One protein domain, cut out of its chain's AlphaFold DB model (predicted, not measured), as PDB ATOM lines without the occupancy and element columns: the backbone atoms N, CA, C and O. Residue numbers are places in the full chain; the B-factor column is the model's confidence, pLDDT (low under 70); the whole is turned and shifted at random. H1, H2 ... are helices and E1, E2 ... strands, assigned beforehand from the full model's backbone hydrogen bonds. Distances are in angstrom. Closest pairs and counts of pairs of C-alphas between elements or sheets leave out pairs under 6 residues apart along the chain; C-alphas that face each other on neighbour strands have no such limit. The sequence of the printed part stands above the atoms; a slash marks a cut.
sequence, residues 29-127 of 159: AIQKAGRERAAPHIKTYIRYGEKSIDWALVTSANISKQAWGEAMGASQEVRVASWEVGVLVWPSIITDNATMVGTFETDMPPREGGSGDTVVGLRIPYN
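Overview. This is residues 29 to 127 of the 159 residues of a protein of Colletotrichum higginsianum (UniProt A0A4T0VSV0). There is little regular structure here: two small sheets, E1 E2 E3 and E4 E5, form a loose sandwich, partly face to face, with long loops around it and short H1 far from its middle. The 99 printed residues, mostly strand by class, have 31 in named elements, in the order E1 E2 H1 E3 E4 E5. E1 - E2 - E3 is antiparallel, E4 with E5 parallel. The whole is loose, radius of gyration of the C-alphas 16.8 A, spans 55 by 37 by 22 A.

Along the chain. Find C-alpha 43 at (-46.926, -9.730, 32.537); E1 runs 15.9 A to residue 48. Next come E2, residues 53 to 59, 17.0 A; H1, 65 to 68, 5.2 A; E3, 86 to 89, 9.9 A; E4, 99 to 103, 12.7 A; and E5, 119 to 123, 12.8 A, ending at (-42.479, -19.410, 24.585).

Arrangement. Within hydrogen-bond range, look for N 45 and O 57, 2.9 A, in the hairpin E1 and E2; N 89 and O 56, 2.8 A, between E2 and E3; N 103 and O 122, 2.8 A, between E4 and E5. Across the sandwich, Ile 53 of E2 and Met 100 of E4 have the closest C-alphas of these two strands, 5.2 A. H1 is not on the sheet E1 E2 E3; it is too short for an O i to N i+4 pair, and its one O i to N i+3 pair is out of range.

Size, cuts and confidence. The printed part has no cut; the C-alphas of Ser 75 and Gly 113, the farthest apart, are 55.0 A apart. H1 to E3 and E4 to E5 are long links. Residues 111 to 116 have pLDDT under 70.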
ATOM      1  N   ALA A  29     -57.795 -26.635  17.750       91.88
ATOM      2  CA  ALA A  29     -56.633 -27.305  18.317       91.88
ATOM      3  C   ALA A  29     -56.089 -26.489  19.503       91.88
ATOM      4  O   ALA A  29     -55.622 -25.361  19.326       91.88
ATOM      5  N   ILE A  30     -56.151 -27.056  20.711       93.44
ATOM      6  CA  ILE A  30     -55.630 -26.407  21.920       93.44
ATOM      7  C   ILE A  30     -54.113 -26.587  21.984       93.44
ATOM      8  O   ILE A  30     -53.604 -27.703  22.078       93.44
ATOM      9  N   GLN A  31     -53.400 -25.468  22.001       94.62
ATOM     10  CA  GLN A  31     -51.967 -25.393  22.238       94.62
ATOM     11  C   GLN A  31     -51.725 -25.175  23.736       94.62
ATOM     12  O   GLN A  31     -52.150 -24.160  24.295       94.62
ATOM     13  N   LYS A  32     -51.078 -26.140  24.399       96.00
ATOM     14  CA  LYS A  32     -50.879 -26.139  25.856       96.00
ATOM     15  C   LYS A  32     -49.557 -25.485  26.247       96.00
ATOM     16  O   LYS A  32     -48.513 -25.805  25.700       96.00
ATOM     17  N   ALA A  33     -49.567 -24.599  27.237       96.00
ATOM     18  CA  ALA A  33     -48.344 -23.999  27.777       96.00
ATOM     19  C   ALA A  33     -47.678 -24.837  28.890       96.00
ATOM     20  O   ALA A  33     -46.523 -24.565  29.254       96.00
ATOM     21  N   GLY A  34     -48.400 -25.828  29.433       96.06
ATOM     22  CA  GLY A  34     -47.957 -26.712  30.521       96.06
ATOM     23  C   GLY A  34     -47.873 -26.025  31.890       96.06
ATOM     24  O   GLY A  34     -47.034 -26.374  32.718       96.06
ATOM     25  N   ARG A  35     -48.660 -24.961  32.104       95.62
ATOM     26  CA  ARG A  35     -48.646 -24.112  33.315       95.62
ATOM     27  C   ARG A  35     -50.045 -23.818  33.840       95.62
ATOM     28  O   ARG A  35     -50.247 -22.844  34.559       95.62
ATOM     29  N   GLU A  36     -51.013 -24.658  33.502       94.00
ATOM     30  CA  GLU A  36     -52.429 -24.423  33.763       94.00
ATOM     31  C   GLU A  36     -52.747 -24.179  35.241       94.00
ATOM     32  O   GLU A  36     -53.575 -23.338  35.569       94.00
ATOM     33  N   ARG A  37     -52.056 -24.881  36.146       92.88
ATOM     34  CA  ARG A  37     -52.256 -24.774  37.599       92.88
ATOM     35  C   ARG A  37     -51.255 -23.831  38.285       92.88
ATOM     36  O   ARG A  37     -51.213 -23.789  39.512       92.88
ATOM     37  N   ALA A  38     -50.438 -23.103  37.521       94.38
ATOM     38  CA  ALA A  38     -49.493 -22.117  38.034       94.38
ATOM     39  C   ALA A  38     -50.042 -20.707  37.781       94.38
ATOM     40  O   ALA A  38     -49.988 -20.207  36.658       94.38
ATOM     41  N   ALA A  39     -50.577 -20.074  38.829       93.69
ATOM     42  CA  ALA A  39     -51.130 -18.727  38.732       93.69
ATOM     43  C   ALA A  39     -50.080 -17.735  38.184       93.69
ATOM     44  O   ALA A  39     -48.941 -17.716  38.670       93.69
ATOM     45  N   PRO A  40     -50.423 -16.910  37.180       96.19
ATOM     46  CA  PRO A  40     -49.449 -16.050  36.528       96.19
ATOM     47  C   PRO A  40     -49.055 -14.863  37.409       96.19
ATOM     48  O   PRO A  40     -49.886 -14.046  37.792       96.19
ATOM     49  N   HIS A  41     -47.753 -14.717  37.651       97.75
ATOM     50  CA  HIS A  41     -47.153 -13.454  38.098       97.75
ATOM     51  C   HIS A  41     -46.412 -12.720  36.959       97.75
ATOM     52  O   HIS A  41     -45.953 -11.589  37.138       97.75
ATOM     53  N   ILE A  42     -46.293 -13.355  35.786       98.19
ATOM     54  CA  ILE A  42     -45.722 -12.775  34.564       98.19
ATOM     55  C   ILE A  42     -46.686 -11.749  33.950       98.19
ATOM     56  O   ILE A  42     -47.900 -11.921  34.026       98.19
ATOM     57  N   LYS A  43     -46.150 -10.696  33.322       98.44
ATOM     58  CA  LYS A  43     -46.926  -9.730  32.537       98.44
ATOM     59  C   LYS A  43     -46.366  -9.711  31.125       98.44
ATOM     60  O   LYS A  43     -45.181  -9.445  30.923       98.44
ATOM     61  N   THR A  44     -47.223 -10.033  30.164       98.38
ATOM     62  CA  THR A  44     -46.864 -10.089  28.748       98.38
ATOM     63  C   THR A  44     -47.846  -9.280  27.922       98.38
ATOM     64  O   THR A  44     -49.054  -9.438  28.089       98.38
ATOM     65  N   TYR A  45     -47.331  -8.490  26.989       98.44
ATOM     66  CA  TYR A  45     -48.112  -7.792  25.974       98.44
ATOM     67  C   TYR A  45     -47.625  -8.294  24.621       98.44
ATOM     68  O   TYR A  45     -46.444  -8.169  24.316       98.44
ATOM     69  N   ILE A  46     -48.497  -8.934  23.846       98.19
ATOM     70  CA  ILE A  46     -48.113  -9.632  22.615       98.19
ATOM     71  C   ILE A  46     -49.067  -9.218  21.504       98.19
ATOM     72  O   ILE A  46     -50.284  -9.217  21.703       98.19
ATOM     73  N   ARG A  47     -48.520  -8.890  20.332       97.88
ATOM     74  CA  ARG A  47     -49.300  -8.669  19.115       97.88
ATOM     75  C   ARG A  47     -49.188  -9.887  18.209       97.88
ATOM     76  O   ARG A  47     -48.137 -10.142  17.628       97.88
ATOM     77  N   TYR A  48     -50.293 -10.611  18.090       96.19
ATOM     78  CA  TYR A  48     -50.435 -11.722  17.156       96.19
ATOM     79  C   TYR A  48     -50.852 -11.194  15.776       96.19
ATOM     80  O   TYR A  48     -51.809 -10.424  15.676       96.19
ATOM     81  N   GLY A  49     -50.131 -11.605  14.733       93.75
ATOM     82  CA  GLY A  49     -50.579 -11.543  13.343       93.75
ATOM     83  C   GLY A  49     -51.415 -12.779  12.984       93.75
ATOM     84  O   GLY A  49     -51.748 -13.588  13.849       93.75
ATOM     85  N   GLU A  50     -51.742 -12.966  11.702       87.94
ATOM     86  CA  GLU A  50     -52.556 -14.119  11.269       87.94
ATOM     87  C   GLU A  50     -51.858 -15.470  11.491       87.94
ATOM     88  O   GLU A  50     -52.508 -16.456  11.835       87.94
ATOM     89  N   LYS A  51     -50.537 -15.525  11.274       87.12
ATOM     90  CA  LYS A  51     -49.722 -16.755  11.356       87.12
ATOM     91  C   LYS A  51     -48.390 -16.554  12.089       87.12
ATOM     92  O   LYS A  51     -47.526 -17.424  12.055       87.12
ATOM     93  N   SER A  52     -48.205 -15.403  12.723       94.00
ATOM     94  CA  SER A  52     -46.939 -14.972  13.319       94.00
ATOM     95  C   SER A  52     -47.180 -14.075  14.531       94.00
ATOM     96  O   SER A  52     -48.314 -13.734  14.870       94.00
ATOM     97  N   ILE A  53     -46.100 -13.687  15.194       97.19
ATOM     98  CA  ILE A  53     -46.079 -12.686  16.255       97.19
ATOM     99  C   ILE A  53     -45.303 -11.481  15.732       97.19
ATOM    100  O   ILE A  53     -44.138 -11.605  15.354       97.19
ATOM    101  N   ASP A  54     -45.950 -10.320  15.714       97.19
ATOM    102  CA  ASP A  54     -45.334  -9.081  15.233       97.19
ATOM    103  C   ASP A  54     -44.321  -8.560  16.259       97.19
ATOM    104  O   ASP A  54     -43.234  -8.104  15.906       97.19
ATOM    105  N   TRP A  55     -44.681  -8.631  17.543       98.12
ATOM    106  CA  TRP A  55     -43.821  -8.285  18.672       98.12
ATOM    107  C   TRP A  55     -44.375  -8.843  19.983       98.12
ATOM    108  O   TRP A  55     -45.575  -9.108  20.127       98.12
ATOM    109  N   ALA A  56     -43.493  -8.967  20.970       98.38
ATOM    110  CA  ALA A  56     -43.827  -9.357  22.328       98.38
ATOM    111  C   ALA A  56     -43.016  -8.554  23.346       98.38
ATOM    112  O   ALA A  56     -41.823  -8.324  23.179       98.38
ATOM    113  N   LEU A  57     -43.671  -8.160  24.429       98.75
ATOM    114  CA  LEU A  57     -43.080  -7.490  25.576       98.75
ATOM    115  C   LEU A  57     -43.309  -8.348  26.816       98.75
ATOM    116  O   LEU A  57     -44.455  -8.638  27.160       98.75
ATOM    117  N   VAL A  58     -42.231  -8.684  27.520       98.62
ATOM    118  CA  VAL A  58     -42.279  -9.177  28.902       98.62
ATOM    119  C   VAL A  58     -41.839  -8.055  29.834       98.62
ATOM    120  O   VAL A  58     -40.832  -7.400  29.577       98.62
ATOM    121  N   THR A  59     -42.606  -7.778  30.885       98.81
ATOM    122  CA  THR A  59     -42.391  -6.592  31.730       98.81
ATOM    123  C   THR A  59     -42.830  -6.825  33.175       98.81
ATOM    124  O   THR A  59     -43.545  -7.783  33.477       98.81
ATOM    125  N   SER A  60     -42.403  -5.951  34.086       98.56
ATOM    126  CA  SER A  60     -42.960  -5.844  35.438       98.56
ATOM    127  C   SER A  60     -44.317  -5.122  35.465       98.56
ATOM    128  O   SER A  60     -45.127  -5.397  36.356       98.56
ATOM    129  N   ALA A  61     -44.601  -4.289  34.456       98.31
ATOM    130  CA  ALA A  61     -45.784  -3.435  34.394       98.31
ATOM    131  C   ALA A  61     -47.094  -4.239  34.312       98.31
ATOM    132  O   ALA A  61     -47.364  -4.936  33.334       98.31
ATOM    133  N   ASN A  62     -47.946  -4.092  35.328       97.12
ATOM    134  CA  ASN A  62     -49.339  -4.548  35.285       97.12
ATOM    135  C   ASN A  62     -50.210  -3.619  34.418       97.12
ATOM    136  O   ASN A  62     -49.820  -2.502  34.076       97.12
ATOM    137  N   ILE A  63     -51.451  -4.034  34.134       94.06
ATOM    138  CA  ILE A  63     -52.466  -3.180  33.495       94.06
ATOM    139  C   ILE A  63     -52.929  -2.106  34.492       94.06
ATOM    140  O   ILE A  63     -53.928  -2.258  35.193       94.06
ATOM    141  N   SER A  64     -52.174  -1.011  34.586       93.19
ATOM    142  CA  SER A  64     -52.484   0.116  35.462       93.19
ATOM    143  C   SER A  64     -51.957   1.435  34.902       93.19
ATOM    144  O   SER A  64     -50.928   1.479  34.230       93.19
ATOM    145  N   LYS A  65     -52.639   2.528  35.251       93.38
ATOM    146  CA  LYS A  65     -52.206   3.895  34.933       93.38
ATOM    147  C   LYS A  65     -50.914   4.286  35.647       93.38
ATOM    148  O   LYS A  65     -50.164   5.108  35.149       93.38
ATOM    149  N   GLN A  66     -50.636   3.701  36.812       93.44
ATOM    150  CA  GLN A  66     -49.405   3.995  37.551       93.44
ATOM    151  C   GLN A  66     -48.172   3.448  36.823       93.44
ATOM    152  O   GLN A  66     -47.168   4.151  36.740       93.44
ATOM    153  N   ALA A  67     -48.291   2.247  36.246       96.31
ATOM    154  CA  ALA A  67     -47.227   1.592  35.492       96.31
ATOM    155  C   ALA A  67     -47.028   2.186  34.086       96.31
ATOM    156  O   ALA A  67     -45.899   2.388  33.657       96.31
ATOM    157  N   TRP A  68     -48.121   2.480  33.370       95.19
ATOM    158  CA  TRP A  68     -48.072   2.905  31.960       95.19
ATOM    159  C   TRP A  68     -48.206   4.413  31.732       95.19
ATOM    160  O   TRP A  68     -47.953   4.897  30.632       95.19
ATOM    161  N   GLY A  69     -48.614   5.154  32.757       92.31
ATOM    162  CA  GLY A  69     -49.056   6.532  32.629       92.31
ATOM    163  C   GLY A  69     -50.475   6.663  32.076       92.31
ATOM    164  O   GLY A  69     -51.197   5.688  31.850       92.31
ATOM    165  N   GLU A  70     -50.894   7.909  31.894       86.31
ATOM    166  CA  GLU A  70     -52.151   8.267  31.241       86.31
ATOM    167  C   GLU A  70     -51.871   8.938  29.893       86.31
ATOM    168  O   GLU A  70     -50.796   9.500  29.681       86.31
ATOM    169  N   ALA A  71     -52.845   8.882  28.979       78.81
ATOM    170  CA  ALA A  71     -52.763   9.625  27.727       78.81
ATOM    171  C   ALA A  71     -52.542  11.119  28.012       78.81
ATOM    172  O   ALA A  71     -53.115  11.654  28.963       78.81
ATOM    173  N   MET A  72     -51.724  11.774  27.181       75.19
ATOM    174  CA  MET A  72     -51.384  13.190  27.334       75.19
ATOM    175  C   MET A  72     -52.659  14.031  27.431       75.19
ATOM    176  O   MET A  72     -53.439  14.121  26.481       75.19
ATOM    177  N   GLY A  73     -52.872  14.632  28.600       71.56
ATOM    178  CA  GLY A  73     -53.937  15.603  28.807       71.56
ATOM    179  C   GLY A  73     -53.609  16.942  28.142       71.56
ATOM    180  O   GLY A  73     -52.618  17.084  27.427       71.56
ATOM    181  N   ALA A  74     -54.409  17.968  28.436       75.25
ATOM    182  CA  ALA A  74     -54.182  19.325  27.927       75.25
ATOM    183  C   ALA A  74     -52.797  19.902  28.294       75.25
ATOM    184  O   ALA A  74     -52.306  20.788  27.602       75.25
ATOM    185  N   SER A  75     -52.159  19.384  29.350       76.25
ATOM    186  CA  SER A  75     -50.805  19.759  29.767       76.25
ATOM    187  C   SER A  75     -49.685  19.161  28.908       76.25
ATOM    188  O   SER A  75     -48.537  19.530  29.109       76.25
ATOM    189  N   GLN A  76     -49.983  18.246  27.976       82.62
ATOM    190  CA  GLN A  76     -48.990  17.508  27.177       82.62
ATOM    191  C   GLN A  76     -47.957  16.717  28.003       82.62
ATOM    192  O   GLN A  76     -46.892  16.360  27.511       82.62
ATOM    193  N   GLU A  77     -48.278  16.388  29.251       84.50
ATOM    194  CA  GLU A  77     -47.413  15.589  30.116       84.50
ATOM    195  C   GLU A  77     -47.953  14.161  30.246       84.50
ATOM    196  O   GLU A  77     -49.160  13.948  30.387       84.50
ATOM    197  N   VAL A  78     -47.048  13.179  30.235       85.94
ATOM    198  CA  VAL A  78     -47.346  11.791  30.612       85.94
ATOM    199  C   VAL A  78     -46.782  11.556  32.002       85.94
ATOM    200  O   VAL A  78     -45.569  11.577  32.207       85.94
ATOM    201  N   ARG A  79     -47.663  11.316  32.972       88.12
ATOM    202  CA  ARG A  79     -47.261  11.036  34.350       88.12
ATOM    203  C   ARG A  79     -47.227   9.533  34.603       88.12
ATOM    204  O   ARG A  79     -48.279   8.909  34.681       88.12
ATOM    205  N   VAL A  80     -46.032   8.986  34.806       93.12
ATOM    206  CA  VAL A  80     -45.809   7.609  35.277       93.12
ATOM    207  C   VAL A  80     -45.502   7.647  36.776       93.12
ATOM    208  O   VAL A  80     -44.767   8.518  37.238       93.12
ATOM    209  N   ALA A  81     -46.104   6.744  37.552       94.31
ATOM    210  CA  ALA A  81     -46.044   6.757  39.018       94.31
ATOM    211  C   ALA A  81     -45.338   5.525  39.612       94.31
ATOM    212  O   ALA A  81     -45.374   5.315  40.825       94.31
ATOM    213  N   SER A  82     -44.723   4.689  38.778       96.38
ATOM    214  CA  SER A  82     -44.034   3.465  39.189       96.38
ATOM    215  C   SER A  82     -42.769   3.250  38.362       96.38
ATOM    216  O   SER A  82     -42.678   3.698  37.222       96.38
ATOM    217  N   TRP A  83     -41.788   2.571  38.955       97.31
ATOM    218  CA  TRP A  83     -40.592   2.120  38.252       97.31
ATOM    219  C   TRP A  83     -40.876   0.750  37.658       97.31
ATOM    220  O   TRP A  83     -41.109  -0.204  38.394       97.31
ATOM    221  N   GLU A  84     -40.858   0.665  36.336       98.25
ATOM    222  CA  GLU A  84     -41.156  -0.558  35.602       98.25
ATOM    223  C   GLU A  84     -40.043  -0.841  34.594       98.25
ATOM    224  O   GLU A  84     -39.415   0.081  34.069       98.25
ATOM    225  N   VAL A  85     -39.800  -2.118  34.308       98.44
ATOM    226  CA  VAL A  85     -38.811  -2.549  33.316       98.44
ATOM    227  C   VAL A  85     -39.338  -3.734  32.521       98.44
ATOM    228  O   VAL A  85     -40.018  -4.613  33.051       98.44
ATOM    229  N   GLY A  86     -39.005  -3.770  31.234       98.38
ATOM    230  CA  GLY A  86     -39.356  -4.873  30.355       98.38
ATOM    231  C   GLY A  86     -38.436  -4.977  29.150       98.38
ATOM    232  O   GLY A  86     -37.646  -4.078  28.872       98.38
ATOM    233  N   VAL A  87     -38.556  -6.093  28.440       98.38
ATOM    234  CA  VAL A  87     -37.819  -6.383  27.209       98.38
ATOM    235  C   VAL A  87     -38.828  -6.565  26.082       98.38
ATOM    236  O   VAL A  87     -39.665  -7.468  26.135       98.38
ATOM    237  N   LEU A  88     -38.751  -5.686  25.081       98.38
ATOM    238  CA  LEU A  88     -39.505  -5.787  23.836       98.38
ATOM    239  C   LEU A  88     -38.668  -6.562  22.814       98.38
ATOM    240  O   LEU A  88     -37.529  -6.193  22.540       98.38
ATOM    241  N   VAL A  89     -39.251  -7.605  22.235       97.31
ATOM    242  CA  VAL A  89     -38.661  -8.398  21.155       97.31
ATOM    243  C   VAL A  89     -39.594  -8.406  19.948       97.31
ATOM    244  O   VAL A  89     -40.816  -8.431  20.085       97.31
ATOM    245  N   TRP A  90     -39.015  -8.385  18.755       97.06
ATOM    246  CA  TRP A  90     -39.717  -8.485  17.475       97.06
ATOM    247  C   TRP A  90     -38.798  -9.193  16.470       97.06
ATOM    248  O   TRP A  90     -37.593  -9.240  16.707       97.06
ATOM    249  N   PRO A  91     -39.305  -9.764  15.366       94.31
ATOM    250  CA  PRO A  91     -38.501 -10.645  14.521       94.31
ATOM    251  C   PRO A  91     -37.208 -10.004  13.984       94.31
ATOM    252  O   PRO A  91     -36.124 -10.565  14.159       94.31
ATOM    253  N   SER A  92     -37.290  -8.799  13.410       94.25
ATOM    254  CA  SER A  92     -36.136  -8.135  12.781       94.25
ATOM    255  C   SER A  92     -35.061  -7.637  13.752       94.25
ATOM    256  O   SER A  92     -34.018  -7.178  13.302       94.25
ATOM    257  N   ILE A  93     -35.259  -7.756  15.074       95.38
ATOM    258  CA  ILE A  93     -34.170  -7.530  16.040       95.38
ATOM    259  C   ILE A  93     -33.120  -8.652  15.990       95.38
ATOM    260  O   ILE A  93     -31.992  -8.452  16.431       95.38
ATOM    261  N   ILE A  94     -33.497  -9.837  15.488       91.44
ATOM    262  CA  ILE A  94     -32.623 -11.015  15.405       91.44
ATOM    263  C   ILE A  94     -31.911 -11.066  14.053       91.44
ATOM    264  O   ILE A  94     -30.689 -11.168  14.004       91.44
ATOM    265  N   THR A  95     -32.668 -11.006  12.956       92.19
ATOM    266  CA  THR A  95     -32.137 -10.926  11.589       92.19
ATOM    267  C   THR A  95     -33.195 -10.368  10.647       92.19
ATOM    268  O   THR A  95     -34.398 -10.523  10.882       92.19
ATOM    269  N   ASP A  96     -32.745  -9.766   9.550       88.44
ATOM    270  CA  ASP A  96     -33.618  -9.381   8.448       88.44
ATOM    271  C   ASP A  96     -34.394 -10.611   7.944       88.44
ATOM    272  O   ASP A  96     -33.842 -11.709   7.846       88.44
ATOM    273  N   ASN A  97     -35.689 -10.423   7.672       88.88
ATOM    274  CA  ASN A  97     -36.652 -11.455   7.251       88.88
ATOM    275  C   ASN A  97     -36.956 -12.569   8.271       88.88
ATOM    276  O   ASN A  97     -37.567 -13.576   7.912       88.88
ATOM    277  N   ALA A  98     -36.588 -12.410   9.547       92.75
ATOM    278  CA  ALA A  98     -37.035 -13.351  10.569       92.75
ATOM    279  C   ALA A  98     -38.567 -13.347  10.718       92.75
ATOM    280  O   ALA A  98     -39.217 -12.305  10.619       92.75
ATOM    281  N   THR A  99     -39.133 -14.505  11.058       94.31
ATOM    282  CA  THR A  99     -40.527 -14.640  11.509       94.31
ATOM    283  C   THR A  99     -40.544 -15.136  12.947       94.31
ATOM    284  O   THR A  99     -39.782 -16.029  13.302       94.31
ATOM    285  N   MET A 100     -41.410 -14.578  13.792       95.50
ATOM    286  CA  MET A 100     -41.597 -15.058  15.163       95.50
ATOM    287  C   MET A 100     -42.907 -15.833  15.278       95.50
ATOM    288  O   MET A 100     -43.933 -15.402  14.753       95.50
ATOM    289  N   VAL A 101     -42.878 -16.965  15.976       95.62
ATOM    290  CA  VAL A 101     -44.041 -17.832  16.205       95.62
ATOM    291  C   VAL A 101     -44.130 -18.234  17.671       95.62
ATOM    292  O   VAL A 101     -43.117 -18.320  18.362       95.62
ATOM    293  N   GLY A 102     -45.342 -18.492  18.158       95.50
ATOM    294  CA  GLY A 102     -45.540 -19.018  19.506       95.50
ATOM    295  C   GLY A 102     -45.077 -20.472  19.618       95.50
ATOM    296  O   GLY A 102     -45.364 -21.280  18.738       95.50
ATOM    297  N   THR A 103     -44.392 -20.817  20.704       96.00
ATOM    298  CA  THR A 103     -44.037 -22.198  21.046       96.00
ATOM    299  C   THR A 103     -44.689 -22.617  22.356       96.00
ATOM    300  O   THR A 103     -44.884 -21.818  23.277       96.00
ATOM    301  N   PHE A 104     -45.030 -23.900  22.427       95.75
ATOM    302  CA  PHE A 104     -45.868 -24.496  23.461       95.75
ATOM    303  C   PHE A 104     -45.195 -25.768  23.945       95.75
ATOM    304  O   PHE A 104     -44.797 -26.596  23.133       95.75
ATOM    305  N   GLU A 105     -44.977 -25.883  25.254       95.19
ATOM    306  CA  GLU A 105     -44.229 -26.989  25.880       95.19
ATOM    307  C   GLU A 105     -42.749 -27.156  25.448       95.19
ATOM    308  O   GLU A 105     -41.967 -27.714  26.213       95.19
ATOM    309  N   THR A 106     -42.312 -26.521  24.356       92.94
ATOM    310  CA  THR A 106     -40.935 -26.483  23.832       92.94
ATOM    311  C   THR A 106     -40.384 -25.057  23.707       92.94
ATOM    312  O   THR A 106     -41.135 -24.096  23.525       92.94
ATOM    313  N   ASP A 107     -39.061 -24.920  23.779       89.00
ATOM    314  CA  ASP A 107     -38.349 -23.643  23.602       89.00
ATOM    315  C   ASP A 107     -37.927 -23.397  22.146       89.00
ATOM    316  O   ASP A 107     -37.513 -22.297  21.794       89.00
ATOM    317  N   MET A 108     -38.060 -24.413  21.289       89.62
ATOM    318  CA  MET A 108     -37.699 -24.334  19.876       89.62
ATOM    319  C   MET A 108     -38.952 -24.372  18.999       89.62
ATOM    320  O   MET A 108     -39.830 -25.206  19.252       89.62
ATOM    321  N   PRO A 109     -39.045 -23.525  17.957       89.38
ATOM    322  CA  PRO A 109     -40.115 -23.636  16.977       89.38
ATOM    323  C   PRO A 109     -40.003 -24.970  16.214       89.38
ATOM    324  O   PRO A 109     -38.921 -25.570  16.174       89.38
ATOM    325  N   PRO A 110     -41.102 -25.458  15.606       77.62
ATOM    326  CA  PRO A 110     -41.050 -26.625  14.734       77.62
ATOM    327  C   PRO A 110     -39.978 -26.430  13.656       77.62
ATOM    328  O   PRO A 110     -39.866 -25.355  13.070       77.62
ATOM    329  N   ARG A 111     -39.176 -27.467  13.390       69.69
ATOM    330  CA  ARG A 111     -38.236 -27.442  12.264       69.69
ATOM    331  C   ARG A 111     -39.042 -27.540  10.973       69.69
ATOM    332  O   ARG A 111     -39.416 -28.643  10.582       69.69
ATOM    333  N   GLU A 112     -39.313 -26.417  10.322       60.47
ATOM    334  CA  GLU A 112     -39.818 -26.455   8.953       60.47
ATOM    335  C   GLU A 112     -38.671 -26.804   8.001       60.47
ATOM    336  O   GLU A 112     -37.578 -26.237   8.053       60.47
ATOM    337  N   GLY A 113     -38.895 -27.813   7.163       47.09
ATOM    338  CA  GLY A 113     -37.955 -28.176   6.116       47.09
ATOM    339  C   GLY A 113     -38.045 -27.181   4.963       47.09
ATOM    340  O   GLY A 113     -39.055 -27.149   4.272       47.09
ATOM    341  N   GLY A 114     -36.965 -26.442   4.703       52.72
ATOM    342  CA  GLY A 114     -36.643 -26.010   3.339       52.72
ATOM    343  C   GLY A 114     -36.762 -24.530   2.969       52.72
ATOM    344  O   GLY A 114     -36.472 -24.223   1.816       52.72
ATOM    345  N   SER A 115     -37.090 -23.602   3.870       57.00
ATOM    346  CA  SER A 115     -36.860 -22.168   3.618       57.00
ATOM    347  C   SER A 115     -35.701 -21.676   4.484       57.00
ATOM    348  O   SER A 115     -35.605 -21.997   5.663       57.00
ATOM    349  N   GLY A 116     -34.765 -20.935   3.890       65.81
ATOM    350  CA  GLY A 116     -33.592 -20.394   4.588       65.81
ATOM    351  C   GLY A 116     -33.901 -19.248   5.559       65.81
ATOM    352  O   GLY A 116     -32.966 -18.628   6.062       65.81
ATOM    353  N   ASP A 117     -35.180 -18.953   5.808       80.31
ATOM    354  CA  ASP A 117     -35.612 -17.833   6.638       80.31
ATOM    355  C   ASP A 117     -35.598 -18.221   8.122       80.31
ATOM    356  O   ASP A 117     -35.995 -19.316   8.523       80.31
ATOM    357  N   THR A 118     -35.116 -17.312   8.970       90.25
ATOM    358  CA  THR A 118     -34.962 -17.582  10.405       90.25
ATOM    359  C   THR A 118     -36.313 -17.546  11.116       90.25
ATOM    360  O   THR A 118     -36.989 -16.518  11.138       90.25
ATOM    361  N   VAL A 119     -36.680 -18.649  11.771       92.81
ATOM    362  CA  VAL A 119     -37.868 -18.726  12.630       92.81
ATOM    363  C   VAL A 119     -37.458 -18.608  14.096       92.81
ATOM    364  O   VAL A 119     -36.667 -19.401  14.604       92.81
ATOM    365  N   VAL A 120     -38.023 -17.625  14.790       92.62
ATOM    366  CA  VAL A 120     -37.797 -17.363  16.213       92.62
ATOM    367  C   VAL A 120     -38.986 -17.891  17.011       92.62
ATOM    368  O   VAL A 120     -40.124 -17.473  16.806       92.62
ATOM    369  N   GLY A 121     -38.732 -18.808  17.942       94.69
ATOM    370  CA  GLY A 121     -39.754 -19.291  18.867       94.69
ATOM    371  C   GLY A 121     -39.933 -18.346  20.054       94.69
ATOM    372  O   GLY A 121     -38.962 -18.021  20.735       94.69
ATOM    373  N   LEU A 122     -41.169 -17.933  20.332       95.88
ATOM    374  CA  LEU A 122     -41.548 -17.247  21.563       95.88
ATOM    375  C   LEU A 122     -42.336 -18.203  22.456       95.88
ATOM    376  O   LEU A 122     -43.457 -18.586  22.122       95.88
ATOM    377  N   ARG A 123     -41.793 -18.536  23.629       96.06
ATOM    378  CA  ARG A 123     -42.479 -19.410  24.585       96.06
ATOM    379  C   ARG A 123     -43.736 -18.737  25.141       96.06
ATOM    380  O   ARG A 123     -43.640 -17.823  25.962       96.06
ATOM    381  N   ILE A 124     -44.912 -19.209  24.730       96.81
ATOM    382  CA  ILE A 124     -46.193 -18.658  25.188       96.81
ATOM    383  C   ILE A 124     -46.534 -19.256  26.558       96.81
ATOM    384  O   ILE A 124     -46.490 -20.479  26.723       96.81
ATOM    385  N   PRO A 125     -46.838 -18.428  27.577       96.44
ATOM    386  CA  PRO A 125     -46.982 -18.928  28.940       96.44
ATOM    387  C   PRO A 125     -48.405 -19.409  29.278       96.44
ATOM    388  O   PRO A 125     -48.573 -20.041  30.316       96.44
ATOM    389  N   TYR A 126     -49.389 -19.159  28.408       97.06
ATOM    390  CA  TYR A 126     -50.805 -19.531  28.544       97.06
ATOM    391  C   TYR A 126     -51.298 -20.363  27.353       97.06
ATOM    392  O   TYR A 126     -50.657 -20.398  26.302       97.06
ATOM    393  N   ASN A 127     -52.445 -21.026  27.505       96.38
ATOM    394  CA  ASN A 127     -53.011 -21.850  26.436       96.38
ATOM    395  C   ASN A 127     -53.617 -20.991  25.313       96.38
ATOM    396  O   ASN A 127     -54.134 -19.903  25.563       96.38
TER     397      ASN A 127